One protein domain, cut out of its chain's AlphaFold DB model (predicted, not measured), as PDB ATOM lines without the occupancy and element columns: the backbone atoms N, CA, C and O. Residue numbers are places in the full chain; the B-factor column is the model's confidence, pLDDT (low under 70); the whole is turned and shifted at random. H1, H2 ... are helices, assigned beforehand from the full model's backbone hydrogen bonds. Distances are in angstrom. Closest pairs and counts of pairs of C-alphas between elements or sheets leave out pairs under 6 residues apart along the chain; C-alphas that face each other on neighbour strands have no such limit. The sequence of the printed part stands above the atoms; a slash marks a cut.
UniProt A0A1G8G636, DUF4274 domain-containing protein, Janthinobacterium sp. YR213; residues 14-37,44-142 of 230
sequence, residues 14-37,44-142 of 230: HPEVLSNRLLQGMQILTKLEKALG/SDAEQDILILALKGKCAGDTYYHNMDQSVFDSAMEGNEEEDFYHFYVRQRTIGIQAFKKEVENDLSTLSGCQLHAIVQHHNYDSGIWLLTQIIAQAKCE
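Overview. This is residues 14 to 37 and 44 to 142 of the 230 residues of the protein "DUF4274 domain-containing protein" of Janthinobacterium sp. YR213 (UniProt A0A1G8G636). Helix H2 runs through the middle of a cluster of helices, with H5, H6, H7 and H8 packed round its residues 50 to 61 and mostly crossing one another's lines. The short H3 and H4 make one end of the cluster beyond H5, while the long H1 lies off to one side, near H7 and touching no helix, with residues 14 to 20 sticking out free. The printed part has 123 residues with eight named helices, H1 to H8 in order along it, and no named strand; the class is all helix. It is compact, with a radius of gyration of the C-alphas of 15.2 A and spans of 48 by 35 by 25 A.

Arrangement. Start at H1, residues 15 to 36: it is close to but not clearly touching H7, residues 113 to 122, the closest C-alphas, Leu 29 and Gln 121, being 6.4 A apart. Past the cut, look at H2, residues 44 to 61, the hub, which touches four helices. Its residues 52 to 60 alone touch H5, residues 84 to 95, the same way at a steep tilt of 44 degrees; the closest C-alphas, Lys 56 and Phe 88, are 6.1 A apart. Its residues 53 to 61 alone touch H6, residues 97 to 110, opposite ways at a shallow tilt of 34 degrees, only just short of steep; C-alphas 60 and 101, the closest, are 5.2 A apart. H7 touches residues 50 to 54 of H2 alone, closest at C-alphas 54 and 119, 5.7 A apart. H8, residues 130 to 137, touches residues 54 to 61 of H2 alone, closest at C-alphas 61 and 130, 5.1 A apart. H3, residues 64 to 67, touches H5, C-alphas 66 and 93 being closest at 5.8 A. H4, residues 70 to 77, is apart from H2. In H2, H4, H5, H7 and H8 every O i to N i+4 pair is within hydrogen-bond range, against 17 of 18 in H1 and 9 of 10 in H6; H3 is too short for such a pair.

Along the chain. Find C-alpha 15 at (27.105, -49.720, -9.776); from there H1 runs 30.5 A to C-alpha 36. H2 begins at C-alpha 44, (4.988, -41.116, -10.418), and is 26.1 A long. H5 is 16.5 A long and H6 20.6 A. H8 ends at C-alpha 137, (11.039, -37.009, 16.083).

Size, cuts and confidence. The farthest C-alphas, Gly 37 and Ser 71, are 47.8 A apart. Residues 38 to 43 are not printed; C-alphas 37 and 44 are 18.5 A apart across the cut. Of the links printed whole, none is long. The mean pLDDT of the printed part is 82.8; residues 14 to 37 and 44 to 45 are under 70.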
ATOM      1  N   HIS A  14      30.831 -50.400  -6.830       28.50
ATOM      2  CA  HIS A  14      30.495 -50.822  -8.200       28.50
ATOM      3  C   HIS A  14      28.981 -50.627  -8.408       28.50
ATOM      4  O   HIS A  14      28.212 -51.111  -7.567       28.50
ATOM      5  N   PRO A  15      28.527 -49.972  -9.495       33.41
ATOM      6  CA  PRO A  15      27.105 -49.720  -9.776       33.41
ATOM      7  C   PRO A  15      26.227 -50.983  -9.730       33.41
ATOM      8  O   PRO A  15      25.081 -50.938  -9.293       33.41
ATOM      9  N   GLU A  16      26.786 -52.142 -10.083       30.30
ATOM     10  CA  GLU A  16      26.093 -53.438 -10.072       30.30
ATOM     11  C   GLU A  16      25.823 -53.992  -8.660       30.30
ATOM     12  O   GLU A  16      24.849 -54.715  -8.449       30.30
ATOM     13  N   VAL A  17      26.643 -53.637  -7.661       31.67
ATOM     14  CA  VAL A  17      26.440 -54.054  -6.259       31.67
ATOM     15  C   VAL A  17      25.379 -53.182  -5.589       31.67
ATOM     16  O   VAL A  17      24.558 -53.690  -4.826       31.67
ATOM     17  N   LEU A  18      25.351 -51.887  -5.923       32.53
ATOM     18  CA  LEU A  18      24.258 -50.990  -5.548       32.53
ATOM     19  C   LEU A  18      22.951 -51.434  -6.208       32.53
ATOM     20  O   LEU A  18      21.957 -51.563  -5.509       32.53
ATOM     21  N   SER A  19      22.964 -51.770  -7.502       32.78
ATOM     22  CA  SER A  19      21.791 -52.266  -8.234       32.78
ATOM     23  C   SER A  19      21.234 -53.570  -7.648       32.78
ATOM     24  O   SER A  19      20.039 -53.657  -7.386       32.78
ATOM     25  N   ASN A  20      22.081 -54.558  -7.337       30.73
ATOM     26  CA  ASN A  20      21.625 -55.824  -6.748       30.73
ATOM     27  C   ASN A  20      21.122 -55.683  -5.300       30.73
ATOM     28  O   ASN A  20      20.167 -56.360  -4.919       30.73
ATOM     29  N   ARG A  21      21.715 -54.789  -4.494       36.84
ATOM     30  CA  ARG A  21      21.213 -54.483  -3.141       36.84
ATOM     31  C   ARG A  21      19.949 -53.625  -3.170       36.84
ATOM     32  O   ARG A  21      19.064 -53.856  -2.355       36.84
ATOM     33  N   LEU A  22      19.824 -52.705  -4.126       34.59
ATOM     34  CA  LEU A  22      18.588 -51.967  -4.409       34.59
ATOM     35  C   LEU A  22      17.477 -52.920  -4.861       34.59
ATOM     36  O   LEU A  22      16.356 -52.795  -4.390       34.59
ATOM     37  N   LEU A  23      17.790 -53.921  -5.690       31.06
ATOM     38  CA  LEU A  23      16.849 -54.960  -6.123       31.06
ATOM     39  C   LEU A  23      16.419 -55.880  -4.972       31.06
ATOM     40  O   LEU A  23      15.233 -56.183  -4.848       31.06
ATOM     41  N   GLN A  24      17.343 -56.303  -4.099       37.28
ATOM     42  CA  GLN A  24      16.992 -57.057  -2.885       37.28
ATOM     43  C   GLN A  24      16.195 -56.203  -1.888       37.28
ATOM     44  O   GLN A  24      15.210 -56.686  -1.333       37.28
ATOM     45  N   GLY A  25      16.555 -54.927  -1.720       38.19
ATOM     46  CA  GLY A  25      15.786 -53.948  -0.951       38.19
ATOM     47  C   GLY A  25      14.370 -53.771  -1.504       38.19
ATOM     48  O   GLY A  25      13.409 -53.916  -0.758       38.19
ATOM     49  N   MET A  26      14.216 -53.595  -2.821       37.47
ATOM     50  CA  MET A  26      12.921 -53.531  -3.518       37.47
ATOM     51  C   MET A  26      12.090 -54.814  -3.349       37.47
ATOM     52  O   MET A  26      10.870 -54.750  -3.197       37.47
ATOM     53  N   GLN A  27      12.714 -55.998  -3.346       41.69
ATOM     54  CA  GLN A  27      12.007 -57.265  -3.101       41.69
ATOM     55  C   GLN A  27      11.503 -57.405  -1.655       41.69
ATOM     56  O   GLN A  27      10.461 -58.022  -1.424       41.69
ATOM     57  N   ILE A  28      12.221 -56.845  -0.679       44.75
ATOM     58  CA  ILE A  28      11.776 -56.780   0.720       44.75
ATOM     59  C   ILE A  28      10.653 -55.736   0.860       44.75
ATOM     60  O   ILE A  28       9.631 -56.024   1.484       44.75
ATOM     61  N   LEU A  29      10.787 -54.579   0.200       48.03
ATOM     62  CA  LEU A  29       9.784 -53.507   0.183       48.03
ATOM     63  C   LEU A  29       8.444 -53.969  -0.376       48.03
ATOM     64  O   LEU A  29       7.423 -53.769   0.265       48.03
ATOM     65  N   THR A  30       8.439 -54.647  -1.522       54.31
ATOM     66  CA  THR A  30       7.196 -55.104  -2.172       54.31
ATOM     67  C   THR A  30       6.392 -56.083  -1.311       54.31
ATOM     68  O   THR A  30       5.163 -56.137  -1.406       54.31
ATOM     69  N   LYS A  31       7.048 -56.847  -0.426       54.81
ATOM     70  CA  LYS A  31       6.357 -57.675   0.579       54.81
ATOM     71  C   LYS A  31       5.757 -56.822   1.698       54.81
ATOM     72  O   LYS A  31       4.612 -57.062   2.075       54.81
ATOM     73  N   LEU A  32       6.502 -55.829   2.180       50.00
ATOM     74  CA  LEU A  32       6.077 -54.910   3.236       50.00
ATOM     75  C   LEU A  32       4.905 -54.020   2.773       50.00
ATOM     76  O   LEU A  32       3.885 -53.936   3.449       50.00
ATOM     77  N   GLU A  33       5.002 -53.426   1.582       53.44
ATOM     78  CA  GLU A  33       3.961 -52.621   0.926       53.44
ATOM     79  C   GLU A  33       2.652 -53.402   0.762       53.44
ATOM     80  O   GLU A  33       1.570 -52.901   1.075       53.44
ATOM     81  N   LYS A  34       2.752 -54.665   0.323       57.66
ATOM     82  CA  LYS A  34       1.600 -55.555   0.151       57.66
ATOM     83  C   LYS A  34       0.961 -55.941   1.487       57.66
ATOM     84  O   LYS A  34      -0.263 -56.025   1.558       57.66
ATOM     85  N   ALA A  35       1.761 -56.162   2.528       52.09
ATOM     86  CA  ALA A  35       1.263 -56.466   3.869       52.09
ATOM     87  C   ALA A  35       0.585 -55.263   4.546       52.09
ATOM     88  O   ALA A  35      -0.337 -55.432   5.338       52.09
ATOM     89  N   LEU A  36       1.020 -54.053   4.205       51.22
ATOM     90  CA  LEU A  36       0.524 -52.799   4.762       51.22
ATOM     91  C   LEU A  36      -0.750 -52.264   4.096       51.22
ATOM     92  O   LEU A  36      -1.351 -51.320   4.607       51.22
ATOM     93  N   GLY A  37      -1.164 -52.825   2.955       50.94
ATOM     94  CA  GLY A  37      -2.364 -52.385   2.233       50.94
ATOM     95  C   GLY A  37      -2.323 -50.916   1.789       50.94
ATOM     96  O   GLY A  37      -3.375 -50.308   1.574       50.94
ATOM     97  N   SER A  44       3.522 -40.929 -10.354       57.94
ATOM     98  CA  SER A  44       4.988 -41.116 -10.418       57.94
ATOM     99  C   SER A  44       5.779 -39.964  -9.801       57.94
ATOM    100  O   SER A  44       6.838 -40.176  -9.221       57.94
ATOM    101  N   ASP A  45       5.249 -38.748  -9.904       61.59
ATOM    102  CA  ASP A  45       5.975 -37.533  -9.538       61.59
ATOM    103  C   ASP A  45       6.035 -37.365  -8.009       61.59
ATOM    104  O   ASP A  45       7.072 -37.008  -7.459       61.59
ATOM    105  N   ALA A  46       4.960 -37.726  -7.298       70.81
ATOM    106  CA  ALA A  46       4.921 -37.681  -5.835       70.81
ATOM    107  C   ALA A  46       5.806 -38.760  -5.187       70.81
ATOM    108  O   ALA A  46       6.327 -38.559  -4.090       70.81
ATOM    109  N   GLU A  47       5.961 -39.909  -5.847       76.19
ATOM    110  CA  GLU A  47       6.890 -40.962  -5.429       76.19
ATOM    111  C   GLU A  47       8.343 -40.521  -5.650       76.19
ATOM    112  O   GLU A  47       9.168 -40.631  -4.742       76.19
ATOM    113  N   GLN A  48       8.638 -39.917  -6.805       81.62
ATOM    114  CA  GLN A  48       9.964 -39.382  -7.108       81.62
ATOM    115  C   GLN A  48      10.396 -38.298  -6.105       81.62
ATOM    116  O   GLN A  48      11.519 -38.346  -5.603       81.62
ATOM    117  N   ASP A  49       9.502 -37.379  -5.731       86.62
ATOM    118  CA  ASP A  49       9.781 -36.351  -4.717       86.62
ATOM    119  C   ASP A  49      10.168 -36.958  -3.355       86.62
ATOM    120  O   ASP A  49      11.061 -36.464  -2.658       86.62
ATOM    121  N   ILE A  50       9.521 -38.064  -2.973       87.94
ATOM    122  CA  ILE A  50       9.813 -38.795  -1.733       87.94
ATOM    123  C   ILE A  50      11.199 -39.445  -1.799       87.94
ATOM    124  O   ILE A  50      11.956 -39.364  -0.827       87.94
ATOM    125  N   LEU A  51      11.556 -40.049  -2.937       88.12
ATOM    126  CA  LEU A  51      12.875 -40.649  -3.158       88.12
ATOM    127  C   LEU A  51      13.989 -39.601  -3.103       88.12
ATOM    128  O   LEU A  51      15.007 -39.805  -2.435       88.12
ATOM    129  N   ILE A  52      13.773 -38.452  -3.742       91.50
ATOM    130  CA  ILE A  52      14.707 -37.324  -3.729       91.50
ATOM    131  C   ILE A  52      14.903 -36.813  -2.296       91.50
ATOM    132  O   ILE A  52      16.035 -36.584  -1.863       91.50
ATOM    133  N   LEU A  53      13.830 -36.691  -1.510       92.50
ATOM    134  CA  LEU A  53      13.938 -36.266  -0.114       92.50
ATOM    135  C   LEU A  53      14.636 -37.311   0.771       92.50
ATOM    136  O   LEU A  53      15.424 -36.941   1.648       92.50
ATOM    137  N   ALA A  54      14.413 -38.606   0.532       91.94
ATOM    138  CA  ALA A  54      15.157 -39.671   1.205       91.94
ATOM    139  C   ALA A  54      16.664 -39.566   0.902       91.94
ATOM    140  O   ALA A  54      17.492 -39.623   1.818       91.94
ATOM    141  N   LEU A  55      17.026 -39.313  -0.360       93.38
ATOM    142  CA  LEU A  55      18.409 -39.098  -0.787       93.38
ATOM    143  C   LEU A  55      19.024 -37.840  -0.157       93.38
ATOM    144  O   LEU A  55      20.144 -37.888   0.359       93.38
ATOM    145  N   LYS A  56      18.277 -36.733  -0.118       95.38
ATOM    146  CA  LYS A  56      18.682 -35.497   0.566       95.38
ATOM    147  C   LYS A  56      18.952 -35.751   2.050       95.38
ATOM    148  O   LYS A  56      19.964 -35.304   2.591       95.38
ATOM    149  N   GLY A  57      18.077 -36.513   2.706       94.69
ATOM    150  CA  GLY A  57      18.212 -36.896   4.108       94.69
ATOM    151  C   GLY A  57      19.407 -37.808   4.387       94.69
ATOM    152  O   GLY A  57      20.100 -37.600   5.387       94.69
ATOM    153  N   LYS A  58      19.706 -38.756   3.485       92.50
ATOM    154  CA  LYS A  58      20.964 -39.522   3.505       92.50
ATOM    155  C   LYS A  58      22.157 -38.576   3.483       92.50
ATOM    156  O   LYS A  58      22.999 -38.658   4.373       92.50
ATOM    157  N   CYS A  59      22.200 -37.662   2.511       95.31
ATOM    158  CA  CYS A  59      23.308 -36.723   2.382       95.31
ATOM    159  C   CYS A  59      23.460 -35.917   3.675       95.31
ATOM    160  O   CYS A  59      24.553 -35.842   4.214       95.31
ATOM    161  N   ALA A  60      22.369 -35.408   4.254       96.62
ATOM    162  CA  ALA A  60      22.403 -34.639   5.500       96.62
ATOM    163  C   ALA A  60      22.958 -35.406   6.712       96.62
ATOM    164  O   ALA A  60      23.558 -34.795   7.599       96.62
ATOM    165  N   GLY A  61      22.770 -36.726   6.764       93.44
ATOM    166  CA  GLY A  61      23.343 -37.589   7.795       93.44
ATOM    167  C   GLY A  61      24.825 -37.914   7.598       93.44
ATOM    168  O   GLY A  61      25.478 -38.333   8.553       93.44
ATOM    169  N   ASP A  62      25.346 -37.708   6.394       93.19
ATOM    170  CA  ASP A  62      26.671 -38.135   5.970       93.19
ATOM    171  C   ASP A  62      27.724 -37.044   6.210       93.19
ATOM    172  O   ASP A  62      27.686 -35.957   5.632       93.19
ATOM    173  N   THR A  63      28.684 -37.339   7.087       93.75
ATOM    174  CA  THR A  63      29.819 -36.457   7.388       93.75
ATOM    175  C   THR A  63      31.065 -36.790   6.571       93.75
ATOM    176  O   THR A  63      32.014 -36.007   6.594       93.75
ATOM    177  N   TYR A  64      31.090 -37.918   5.854       92.94
ATOM    178  CA  TYR A  64      32.260 -38.376   5.109       92.94
ATOM    179  C   TYR A  64      32.608 -37.391   3.995       92.94
ATOM    180  O   TYR A  64      33.682 -36.790   4.016       92.94
ATOM    181  N   TYR A  65      31.662 -37.137   3.085       92.62
ATOM    182  CA  TYR A  65      31.867 -36.160   2.016       92.62
ATOM    183  C   TYR A  65      31.895 -34.727   2.527       92.62
ATOM    184  O   TYR A  65      32.459 -33.882   1.851       92.62
ATOM    185  N   HIS A  66      31.335 -34.423   3.701       93.81
ATOM    186  CA  HIS A  66      31.449 -33.090   4.296       93.81
ATOM    187  C   HIS A  66      32.885 -32.775   4.730       93.81
ATOM    188  O   HIS A  66      33.400 -31.699   4.443       93.81
ATOM    189  N   ASN A  67      33.525 -33.725   5.413       94.62
ATOM    190  CA  ASN A  67      34.841 -33.542   6.027       94.62
ATOM    191  C   ASN A  67      36.001 -33.782   5.050       94.62
ATOM    192  O   ASN A  67      37.156 -33.573   5.406       94.62
ATOM    193  N   MET A  68      35.700 -34.259   3.843       95.88
ATOM    194  CA  MET A  68      36.679 -34.517   2.795       95.88
ATOM    195  C   MET A  68      37.278 -33.212   2.246       95.88
ATOM    196  O   MET A  68      36.565 -32.223   2.048       95.88
ATOM    197  N   ASP A  69      38.577 -33.219   1.948       97.00
ATOM    198  CA  ASP A  69      39.237 -32.109   1.255       97.00
ATOM    199  C   ASP A  69      38.611 -31.863  -0.124       97.00
ATOM    200  O   ASP A  69      38.182 -32.799  -0.798       97.00
ATOM    201  N   GLN A  70      38.575 -30.602  -0.565       96.75
ATOM    202  CA  GLN A  70      37.861 -30.229  -1.791       96.75
ATOM    203  C   GLN A  70      38.384 -30.959  -3.034       96.75
ATOM    204  O   GLN A  70      37.587 -31.486  -3.792       96.75
ATOM    205  N   SER A  71      39.703 -31.074  -3.207       97.19
ATOM    206  CA  SER A  71      40.281 -31.766  -4.367       97.19
ATOM    207  C   SER A  71      39.951 -33.261  -4.407       97.19
ATOM    208  O   SER A  71      39.787 -33.829  -5.484       97.19
ATOM    209  N   VAL A  72      39.848 -33.904  -3.240       97.56
ATOM    210  CA  VAL A  72      39.452 -35.315  -3.137       97.56
ATOM    211  C   VAL A  72      37.961 -35.456  -3.422       97.56
ATOM    212  O   VAL A  72      37.571 -36.378  -4.128       97.56
ATOM    213  N   PHE A  73      37.141 -34.522  -2.931       96.94
ATOM    214  CA  PHE A  73      35.712 -34.478  -3.233       96.94
ATOM    215  C   PHE A  73      35.461 -34.314  -4.735       96.94
ATOM    216  O   PHE A  73      34.698 -35.093  -5.299       96.94
ATOM    217  N   ASP A  74      36.136 -33.361  -5.381       96.88
ATOM    218  CA  ASP A  74      35.997 -33.103  -6.818       96.88
ATOM    219  C   ASP A  74      36.357 -34.355  -7.628       96.88
ATOM    220  O   ASP A  74      35.599 -34.772  -8.497       96.88
ATOM    221  N   SER A  75      37.465 -35.022  -7.282       97.19
ATOM    222  CA  SER A  75      37.866 -36.274  -7.935       97.19
ATOM    223  C   SER A  75      36.901 -37.432  -7.662       97.19
ATOM    224  O   SER A  75      36.692 -38.261  -8.542       97.19
ATOM    225  N   ALA A  76      36.325 -37.520  -6.461       94.69
ATOM    226  CA  ALA A  76      35.365 -38.568  -6.116       94.69
ATOM    227  C   ALA A  76      34.004 -38.377  -6.807       94.69
ATOM    228  O   ALA A  76      33.262 -39.347  -6.957       94.69
ATOM    229  N   MET A  77      33.675 -37.141  -7.191       95.69
ATOM    230  CA  MET A  77      32.392 -36.771  -7.785       95.69
ATOM    231  C   MET A  77      32.435 -36.585  -9.303       95.69
ATOM    232  O   MET A  77      31.368 -36.470  -9.903       95.69
ATOM    233  N   GLU A  78      33.617 -36.601  -9.920       96.62
ATOM    234  CA  GLU A  78      33.794 -36.458 -11.369       96.62
ATOM    235  C   GLU A  78      32.846 -37.383 -12.154       96.62
ATOM    236  O   GLU A  78      32.803 -38.597 -11.932       96.62
ATOM    237  N   GLY A  79      32.063 -36.796 -13.062       96.50
ATOM    238  CA  GLY A  79      31.088 -37.507 -13.892       96.50
ATOM    239  C   GLY A  79      29.711 -37.711 -13.256       96.50
ATOM    240  O   GLY A  79      28.854 -38.336 -13.880       96.50
ATOM    241  N   ASN A  80      29.482 -37.209 -12.039       96.94
ATOM    242  CA  ASN A  80      28.188 -37.266 -11.347       96.94
ATOM    243  C   ASN A  80      27.519 -35.887 -11.251       96.94
ATOM    244  O   ASN A  80      26.624 -35.697 -10.435       96.94
ATOM    245  N   GLU A  81      27.952 -34.903 -12.041       96.44
ATOM    246  CA  GLU A  81      27.538 -33.506 -11.889       96.44
ATOM    247  C   GLU A  81      26.041 -33.275 -12.122       96.44
ATOM    248  O   GLU A  81      25.507 -32.289 -11.623       96.44
ATOM    249  N   GLU A  82      25.380 -34.185 -12.839       95.69
ATOM    250  CA  GLU A  82      23.939 -34.162 -13.129       95.69
ATOM    251  C   GLU A  82      23.110 -34.990 -12.127       95.69
ATOM    252  O   GLU A  82      21.887 -35.060 -12.234       95.69
ATOM    253  N   GLU A  83      23.754 -35.654 -11.163       95.19
ATOM    254  CA  GLU A  83      23.081 -36.519 -10.194       95.19
ATOM    255  C   GLU A  83      22.575 -35.729  -8.974       95.19
ATOM    256  O   GLU A  83      23.273 -34.887  -8.400       95.19
ATOM    257  N   ASP A  84      21.385 -36.072  -8.473       94.88
ATOM    258  CA  ASP A  84      20.772 -35.383  -7.326       94.88
ATOM    259  C   ASP A  84      21.661 -35.404  -6.069       94.88
ATOM    260  O   ASP A  84      21.778 -34.408  -5.346       94.88
ATOM    261  N   PHE A  85      22.333 -36.532  -5.799       94.06
ATOM    262  CA  PHE A  85      23.213 -36.640  -4.633       94.06
ATOM    263  C   PHE A  85      24.414 -35.700  -4.734       94.06
ATOM    264  O   PHE A  85      24.830 -35.151  -3.712       94.06
ATOM    265  N   TYR A  86      24.949 -35.474  -5.937       96.94
ATOM    266  CA  TYR A  86      26.047 -34.539  -6.148       96.94
ATOM    267  C   TYR A  86      25.609 -33.127  -5.767       96.94
ATOM    268  O   TYR A  86      26.245 -32.482  -4.928       96.94
ATOM    269  N   HIS A  87      24.463 -32.680  -6.285       97.94
ATOM    270  CA  HIS A  87      23.905 -31.372  -5.953       97.94
ATOM    271  C   HIS A  87      23.633 -31.214  -4.453       97.94
ATOM    272  O   HIS A  87      23.900 -30.150  -3.880       97.94
ATOM    273  N   PHE A  88      23.164 -32.267  -3.778       98.00
ATOM    274  CA  PHE A  88      22.981 -32.245  -2.328       98.00
ATOM    275  C   PHE A  88      24.292 -32.146  -1.554       98.00
ATOM    276  O   PHE A  88      24.364 -31.345  -0.619       98.00
ATOM    277  N   TYR A  89      25.336 -32.883  -1.935       97.88
ATOM    278  CA  TYR A  89      26.639 -32.766  -1.282       97.88
ATOM    279  C   TYR A  89      27.288 -31.400  -1.533       97.88
ATOM    280  O   TYR A  89      27.795 -30.788  -0.590       97.88
ATOM    281  N   VAL A  90      27.205 -30.864  -2.755       97.94
ATOM    282  CA  VAL A  90      27.671 -29.502  -3.069       97.94
ATOM    283  C   VAL A  90      26.933 -28.473  -2.214       97.94
ATOM    284  O   VAL A  90      27.567 -27.629  -1.573       97.94
ATOM    285  N   ARG A  91      25.597 -28.561  -2.130       98.31
ATOM    286  CA  ARG A  91      24.791 -27.671  -1.285       98.31
ATOM    287  C   ARG A  91      25.191 -27.787   0.180       98.31
ATOM    288  O   ARG A  91      25.462 -26.766   0.805       98.31
ATOM    289  N   GLN A  92      25.276 -29.006   0.710       98.06
ATOM    290  CA  GLN A  92      25.676 -29.268   2.090       98.06
ATOM    291  C   GLN A  92      27.041 -28.660   2.421       98.06
ATOM    292  O   GLN A  92      27.183 -28.016   3.461       98.06
ATOM    293  N   ARG A  93      28.048 -28.854   1.563       97.56
ATOM    294  CA  ARG A  93      29.394 -28.298   1.764       97.56
ATOM    295  C   ARG A  93      29.387 -26.771   1.699       97.56
ATOM    296  O   ARG A  93      30.058 -26.133   2.501       97.56
ATOM    297  N   THR A  94      28.574 -26.197   0.812       97.75
ATOM    298  CA  THR A  94      28.455 -24.743   0.626       97.75
ATOM    299  C   THR A  94      27.818 -24.049   1.830       97.75
ATOM    300  O   THR A  94      28.322 -23.028   2.289       97.75
ATOM    301  N   ILE A  95      26.707 -24.583   2.350       98.00
ATOM    302  CA  ILE A  95      25.955 -23.946   3.450       98.00
ATOM    303  C   ILE A  95      26.349 -24.473   4.837       98.00
ATOM    304  O   ILE A  95      25.925 -23.930   5.856       98.00
ATOM    305  N   GLY A  96      27.156 -25.533   4.884       97.31
ATOM    306  CA  GLY A  96      27.523 -26.250   6.097       97.31
ATOM    307  C   GLY A  96      26.495 -27.312   6.501       97.31
ATOM    308  O   GLY A  96      25.283 -27.167   6.318       97.31
ATOM    309  N   ILE A  97      26.981 -28.390   7.127       96.56
ATOM    310  CA  ILE A  97      26.161 -29.567   7.444       96.56
ATOM    311  C   ILE A  97      24.981 -29.257   8.374       96.56
ATOM    312  O   ILE A  97      23.912 -29.835   8.218       96.56
ATOM    313  N   GLN A  98      25.136 -28.329   9.323       97.81
ATOM    314  CA  GLN A  98      24.066 -28.001  10.273       97.81
ATOM    315  C   GLN A  98      22.909 -27.252   9.603       97.81
ATOM    316  O   GLN A  98      21.748 -27.576   9.844       97.81
ATOM    317  N   ALA A  99      23.211 -26.292   8.724       98.38
ATOM    318  CA  ALA A  99      22.181 -25.594   7.959       98.38
ATOM    319  C   ALA A  99      21.460 -26.562   7.011       98.38
ATOM    320  O   ALA A  99      20.234 -26.562   6.946       98.38
ATOM    321  N   PHE A 100      22.201 -27.463   6.362       98.44
ATOM    322  CA  PHE A 100      21.614 -28.469   5.479       98.44
ATOM    323  C   PHE A 100      20.732 -29.487   6.219       98.44
ATOM    324  O   PHE A 100      19.629 -29.793   5.768       98.44
ATOM    325  N   LYS A 101      21.151 -29.952   7.404       98.25
ATOM    326  CA  LYS A 101      20.298 -30.758   8.293       98.25
ATOM    327  C   LYS A 101      19.000 -30.033   8.629       98.25
ATOM    328  O   LYS A 101      17.938 -30.652   8.611       98.25
ATOM    329  N   LYS A 102      19.073 -28.720   8.872       98.38
ATOM    330  CA  LYS A 102      17.889 -27.922   9.179       98.38
ATOM    331  C   LYS A 102      16.913 -27.829   8.011       98.38
ATOM    332  O   LYS A 102      15.707 -27.867   8.237       98.38
ATOM    333  N   GLU A 103      17.410 -27.750   6.779       98.12
ATOM    334  CA  GLU A 103      16.553 -27.814   5.590       98.12
ATOM    335  C   GLU A 103      15.785 -29.131   5.529       98.12
ATOM    336  O   GLU A 103      14.569 -29.109   5.381       98.12
ATOM    337  N   VAL A 104      16.465 -30.263   5.731       97.62
ATOM    338  CA  VAL A 104      15.804 -31.576   5.735       97.62
ATOM    339  C   VAL A 104      14.775 -31.682   6.862       97.62
ATOM    340  O   VAL A 104      13.673 -32.173   6.638       97.62
ATOM    341  N   GLU A 105      15.083 -31.203   8.070       97.62
ATOM    342  CA  GLU A 105      14.108 -31.174   9.171       97.62
ATOM    343  C   GLU A 105      12.854 -30.358   8.822       97.62
ATOM    344  O   GLU A 105      11.737 -30.777   9.138       97.62
ATOM    345  N   ASN A 106      13.039 -29.201   8.177       97.50
ATOM    346  CA  ASN A 106      11.939 -28.352   7.735       97.50
ATOM    347  C   ASN A 106      11.099 -29.072   6.674       97.50
ATOM    348  O   ASN A 106       9.879 -29.128   6.828       97.50
ATOM    349  N   ASP A 107      11.737 -29.687   5.676       96.44
ATOM    350  CA  ASP A 107      11.058 -30.459   4.631       96.44
ATOM    351  C   ASP A 107      10.216 -31.586   5.254       96.44
ATOM    352  O   ASP A 107       9.011 -31.673   5.006       96.44
ATOM    353  N   LEU A 108      10.800 -32.375   6.167       96.19
ATOM    354  CA  LEU A 108      10.106 -33.459   6.877       96.19
ATOM    355  C   LEU A 108       8.889 -32.976   7.680       96.19
ATOM    356  O   LEU A 108       7.891 -33.693   7.764       96.19
ATOM    357  N   SER A 109       8.941 -31.777   8.266       95.50
ATOM    358  CA  SER A 109       7.838 -31.243   9.083       95.50
ATOM    359  C   SER A 109       6.555 -30.980   8.277       95.50
ATOM    360  O   SER A 109       5.434 -31.046   8.809       95.50
ATOM    361  N   THR A 110       6.703 -30.726   6.973       94.44
ATOM    362  CA  THR A 110       5.579 -30.467   6.064       94.44
ATOM    363  C   THR A 110       4.815 -31.739   5.698       94.44
ATOM    364  O   THR A 110       3.608 -31.683   5.464       94.44
ATOM    365  N   LEU A 111       5.479 -32.896   5.750       92.19
ATOM    366  CA  LEU A 111       4.941 -34.171   5.285       92.19
ATOM    367  C   LEU A 111       3.813 -34.714   6.164       92.19
ATOM    368  O   LEU A 111       3.682 -34.374   7.342       92.19
ATOM    369  N   SER A 112       2.990 -35.581   5.583       90.94
ATOM    370  CA  SER A 112       2.016 -36.420   6.292       90.94
ATOM    371  C   SER A 112       2.656 -37.690   6.872       90.94
ATOM    372  O   SER A 112       3.758 -38.074   6.482       90.94
ATOM    373  N   GLY A 113       1.944 -38.384   7.770       88.62
ATOM    374  CA  GLY A 113       2.379 -39.681   8.309       88.62
ATOM    375  C   GLY A 113       2.636 -40.729   7.220       88.62
ATOM    376  O   GLY A 113       3.676 -41.385   7.237       88.62
ATOM    377  N   CYS A 114       1.765 -40.803   6.206       88.31
ATOM    378  CA  CYS A 114       1.940 -41.685   5.048       88.31
ATOM    379  C   CYS A 114       3.207 -41.367   4.241       88.31
ATOM    380  O   CYS A 114       3.928 -42.278   3.851       88.31
ATOM    381  N   GLN A 115       3.513 -40.088   4.008       90.69
ATOM    382  CA  GLN A 115       4.729 -39.696   3.283       90.69
ATOM    383  C   GLN A 115       5.995 -39.999   4.093       90.69
ATOM    384  O   GLN A 115       6.976 -40.482   3.537       90.69
ATOM    385  N   LEU A 116       5.967 -39.785   5.414       94.25
ATOM    386  CA  LEU A 116       7.060 -40.207   6.296       94.25
ATOM    387  C   LEU A 116       7.258 -41.728   6.255       94.25
ATOM    388  O   LEU A 116       8.392 -42.197   6.268       94.25
ATOM    389  N   HIS A 117       6.165 -42.493   6.192       91.69
ATOM    390  CA  HIS A 117       6.220 -43.943   6.036       91.69
ATOM    391  C   HIS A 117       6.875 -44.353   4.713       91.69
ATOM    392  O   HIS A 117       7.771 -45.191   4.721       91.69
ATOM    393  N   ALA A 118       6.498 -43.715   3.604       87.81
ATOM    394  CA  ALA A 118       7.093 -43.975   2.296       87.81
ATOM    395  C   ALA A 118       8.606 -43.679   2.275       87.81
ATOM    396  O   ALA A 118       9.379 -44.494   1.782       87.81
ATOM    397  N   ILE A 119       9.068 -42.587   2.905       91.75
ATOM    398  CA  ILE A 119      10.516 -42.327   3.050       91.75
ATOM    399  C   ILE A 119      11.217 -43.494   3.753       91.75
ATOM    400  O   ILE A 119      12.281 -43.920   3.316       91.75
ATOM    401  N   VAL A 120      10.636 -44.013   4.840       91.12
ATOM    402  CA  VAL A 120      11.204 -45.152   5.579       91.12
ATOM    403  C   VAL A 120      11.260 -46.404   4.719       91.12
ATOM    404  O   VAL A 120      12.244 -47.133   4.797       91.12
ATOM    405  N   GLN A 121      10.241 -46.643   3.894       82.88
ATOM    406  CA  GLN A 121      10.248 -47.761   2.959       82.88
ATOM    407  C   GLN A 121      11.422 -47.627   1.987       82.88
ATOM    408  O   GLN A 121      12.200 -48.559   1.857       82.88
ATOM    409  N   HIS A 122      11.642 -46.467   1.378       79.31
ATOM    410  CA  HIS A 122      12.730 -46.301   0.408       79.31
ATOM    411  C   HIS A 122      14.106 -46.008   1.027       79.31
ATOM    412  O   HIS A 122      15.091 -45.822   0.307       79.31
ATOM    413  N   HIS A 123      14.209 -45.963   2.358       84.94
ATOM    414  CA  HIS A 123      15.469 -45.691   3.036       84.94
ATOM    415  C   HIS A 123      16.431 -46.870   2.885       84.94
ATOM    416  O   HIS A 123      16.149 -47.994   3.301       84.94
ATOM    417  N   ASN A 124      17.625 -46.607   2.359       83.19
ATOM    418  CA  ASN A 124      18.708 -47.577   2.426       83.19
ATOM    419  C   ASN A 124      19.296 -47.578   3.847       83.19
ATOM    420  O   ASN A 124      20.010 -46.646   4.220       83.19
ATOM    421  N   TYR A 125      19.041 -48.640   4.613       83.19
ATOM    422  CA  TYR A 125      19.471 -48.778   6.010       83.19
ATOM    423  C   TYR A 125      21.000 -48.834   6.204       83.19
ATOM    424  O   TYR A 125      21.467 -48.549   7.306       83.19
ATOM    425  N   ASP A 126      21.786 -49.051   5.140       81.44
ATOM    426  CA  ASP A 126      23.250 -48.881   5.162       81.44
ATOM    427  C   ASP A 126      23.671 -47.392   5.185       81.44
ATOM    428  O   ASP A 126      24.816 -47.065   5.486       81.44
ATOM    429  N   SER A 127      22.756 -46.458   4.895       82.06
ATOM    430  CA  SER A 127      23.026 -45.007   4.810       82.06
ATOM    431  C   SER A 127      23.059 -44.298   6.169       82.06
ATOM    432  O   SER A 127      23.065 -43.068   6.239       82.06
ATOM    433  N   GLY A 128      23.049 -45.061   7.259       86.69
ATOM    434  CA  GLY A 128      23.019 -44.542   8.620       86.69
ATOM    435  C   GLY A 128      21.618 -44.170   9.110       86.69
ATOM    436  O   GLY A 128      20.606 -44.302   8.420       86.69
ATOM    437  N   ILE A 129      21.569 -43.717  10.365       93.06
ATOM    438  CA  ILE A 129      20.327 -43.621  11.152       93.06
ATOM    439  C   ILE A 129      19.847 -42.189  11.408       93.06
ATOM    440  O   ILE A 129      18.817 -41.983  12.057       93.06
ATOM    441  N   TRP A 130      20.572 -41.176  10.918       95.69
ATOM    442  CA  TRP A 130      20.253 -39.775  11.213       95.69
ATOM    443  C   TRP A 130      18.870 -39.373  10.683       95.69
ATOM    444  O   TRP A 130      18.060 -38.863  11.457       95.69
ATOM    445  N   LEU A 131      18.567 -39.671   9.413       96.50
ATOM    446  CA  LEU A 131      17.259 -39.385   8.810       96.50
ATOM    447  C   LEU A 131      16.126 -40.083   9.578       96.50
ATOM    448  O   LEU A 131      15.147 -39.444   9.961       96.50
ATOM    449  N   LEU A 132      16.300 -41.370   9.890       97.31
ATOM    450  CA  LEU A 132      15.332 -42.152  10.666       97.31
ATOM    451  C   LEU A 132      15.075 -41.527  12.045       97.31
ATOM    452  O   LEU A 132      13.934 -41.442  12.495       97.31
ATOM    453  N   THR A 133      16.120 -41.006  12.694       97.50
ATOM    454  CA  THR A 133      16.003 -40.303  13.982       97.50
ATOM    455  C   THR A 133      15.163 -39.032  13.880       97.50
ATOM    456  O   THR A 133      14.402 -38.733  14.813       97.50
ATOM    457  N   GLN A 134      15.269 -38.305  12.761       97.81
ATOM    458  CA  GLN A 134      14.436 -37.132  12.489       97.81
ATOM    459  C   GLN A 134      12.989 -37.524  12.203       97.81
ATOM    460  O   GLN A 134      12.079 -36.889  12.730       97.81
ATOM    461  N   ILE A 135      12.756 -38.608  11.459       97.56
ATOM    462  CA  ILE A 135      11.407 -39.129  11.203       97.56
ATOM    463  C   ILE A 135      10.723 -39.508  12.520       97.56
ATOM    464  O   ILE A 135       9.632 -39.016  12.797       97.56
ATOM    465  N   ILE A 136      11.391 -40.267  13.397       98.00
ATOM    466  CA  ILE A 136      10.862 -40.615  14.730       98.00
ATOM    467  C   ILE A 136      10.575 -39.371  15.586       98.00
ATOM    468  O   ILE A 136       9.711 -39.406  16.469       98.00
ATOM    469  N   ALA A 137      11.281 -38.259  15.365       96.31
ATOM    470  CA  ALA A 137      11.039 -37.009  16.083       96.31
ATOM    471  C   ALA A 137       9.752 -36.291  15.642       96.31
ATOM    472  O   ALA A 137       9.208 -35.518  16.429       96.31
ATOM    473  N   GLN A 138       9.241 -36.556  14.435       96.06
ATOM    474  CA  GLN A 138       8.046 -35.888  13.921       96.06
ATOM    475  C   GLN A 138       6.797 -36.259  14.732       96.06
ATOM    476  O   GLN A 138       6.568 -37.424  15.068       96.06
ATOM    477  N   ALA A 139       5.941 -35.269  14.999       94.00
ATOM    478  CA  ALA A 139       4.657 -35.482  15.674       94.00
ATOM    479  C   ALA A 139       3.693 -36.341  14.837       94.00
ATOM    480  O   ALA A 139       2.896 -37.097  15.378       94.00
ATOM    481  N   LYS A 140       3.805 -36.250  13.506       94.75
ATOM    482  CA  LYS A 140       3.022 -37.036  12.543       94.75
ATOM    483  C   LYS A 140       3.603 -38.433  12.294       94.75
ATOM    484  O   LYS A 140       3.047 -39.173  11.493       94.75
ATOM    485  N   CYS A 141       4.730 -38.786  12.924       96.19
ATOM    486  CA  CYS A 141       5.289 -40.125  12.797       96.19
ATOM    487  C   CYS A 141       4.322 -41.143  13.397       96.19
ATOM    488  O   CYS A 141       3.905 -41.031  14.552       96.19
ATOM    489  N   GLU A 142       4.005 -42.153  12.603       94.56
ATOM    490  CA  GLU A 142       3.043 -43.178  12.971       94.56
ATOM    491  C   GLU A 142       3.717 -44.352  13.667       94.56
ATOM    492  O   GLU A 142       4.900 -44.628  13.441       94.56
TER     493      GLU A 142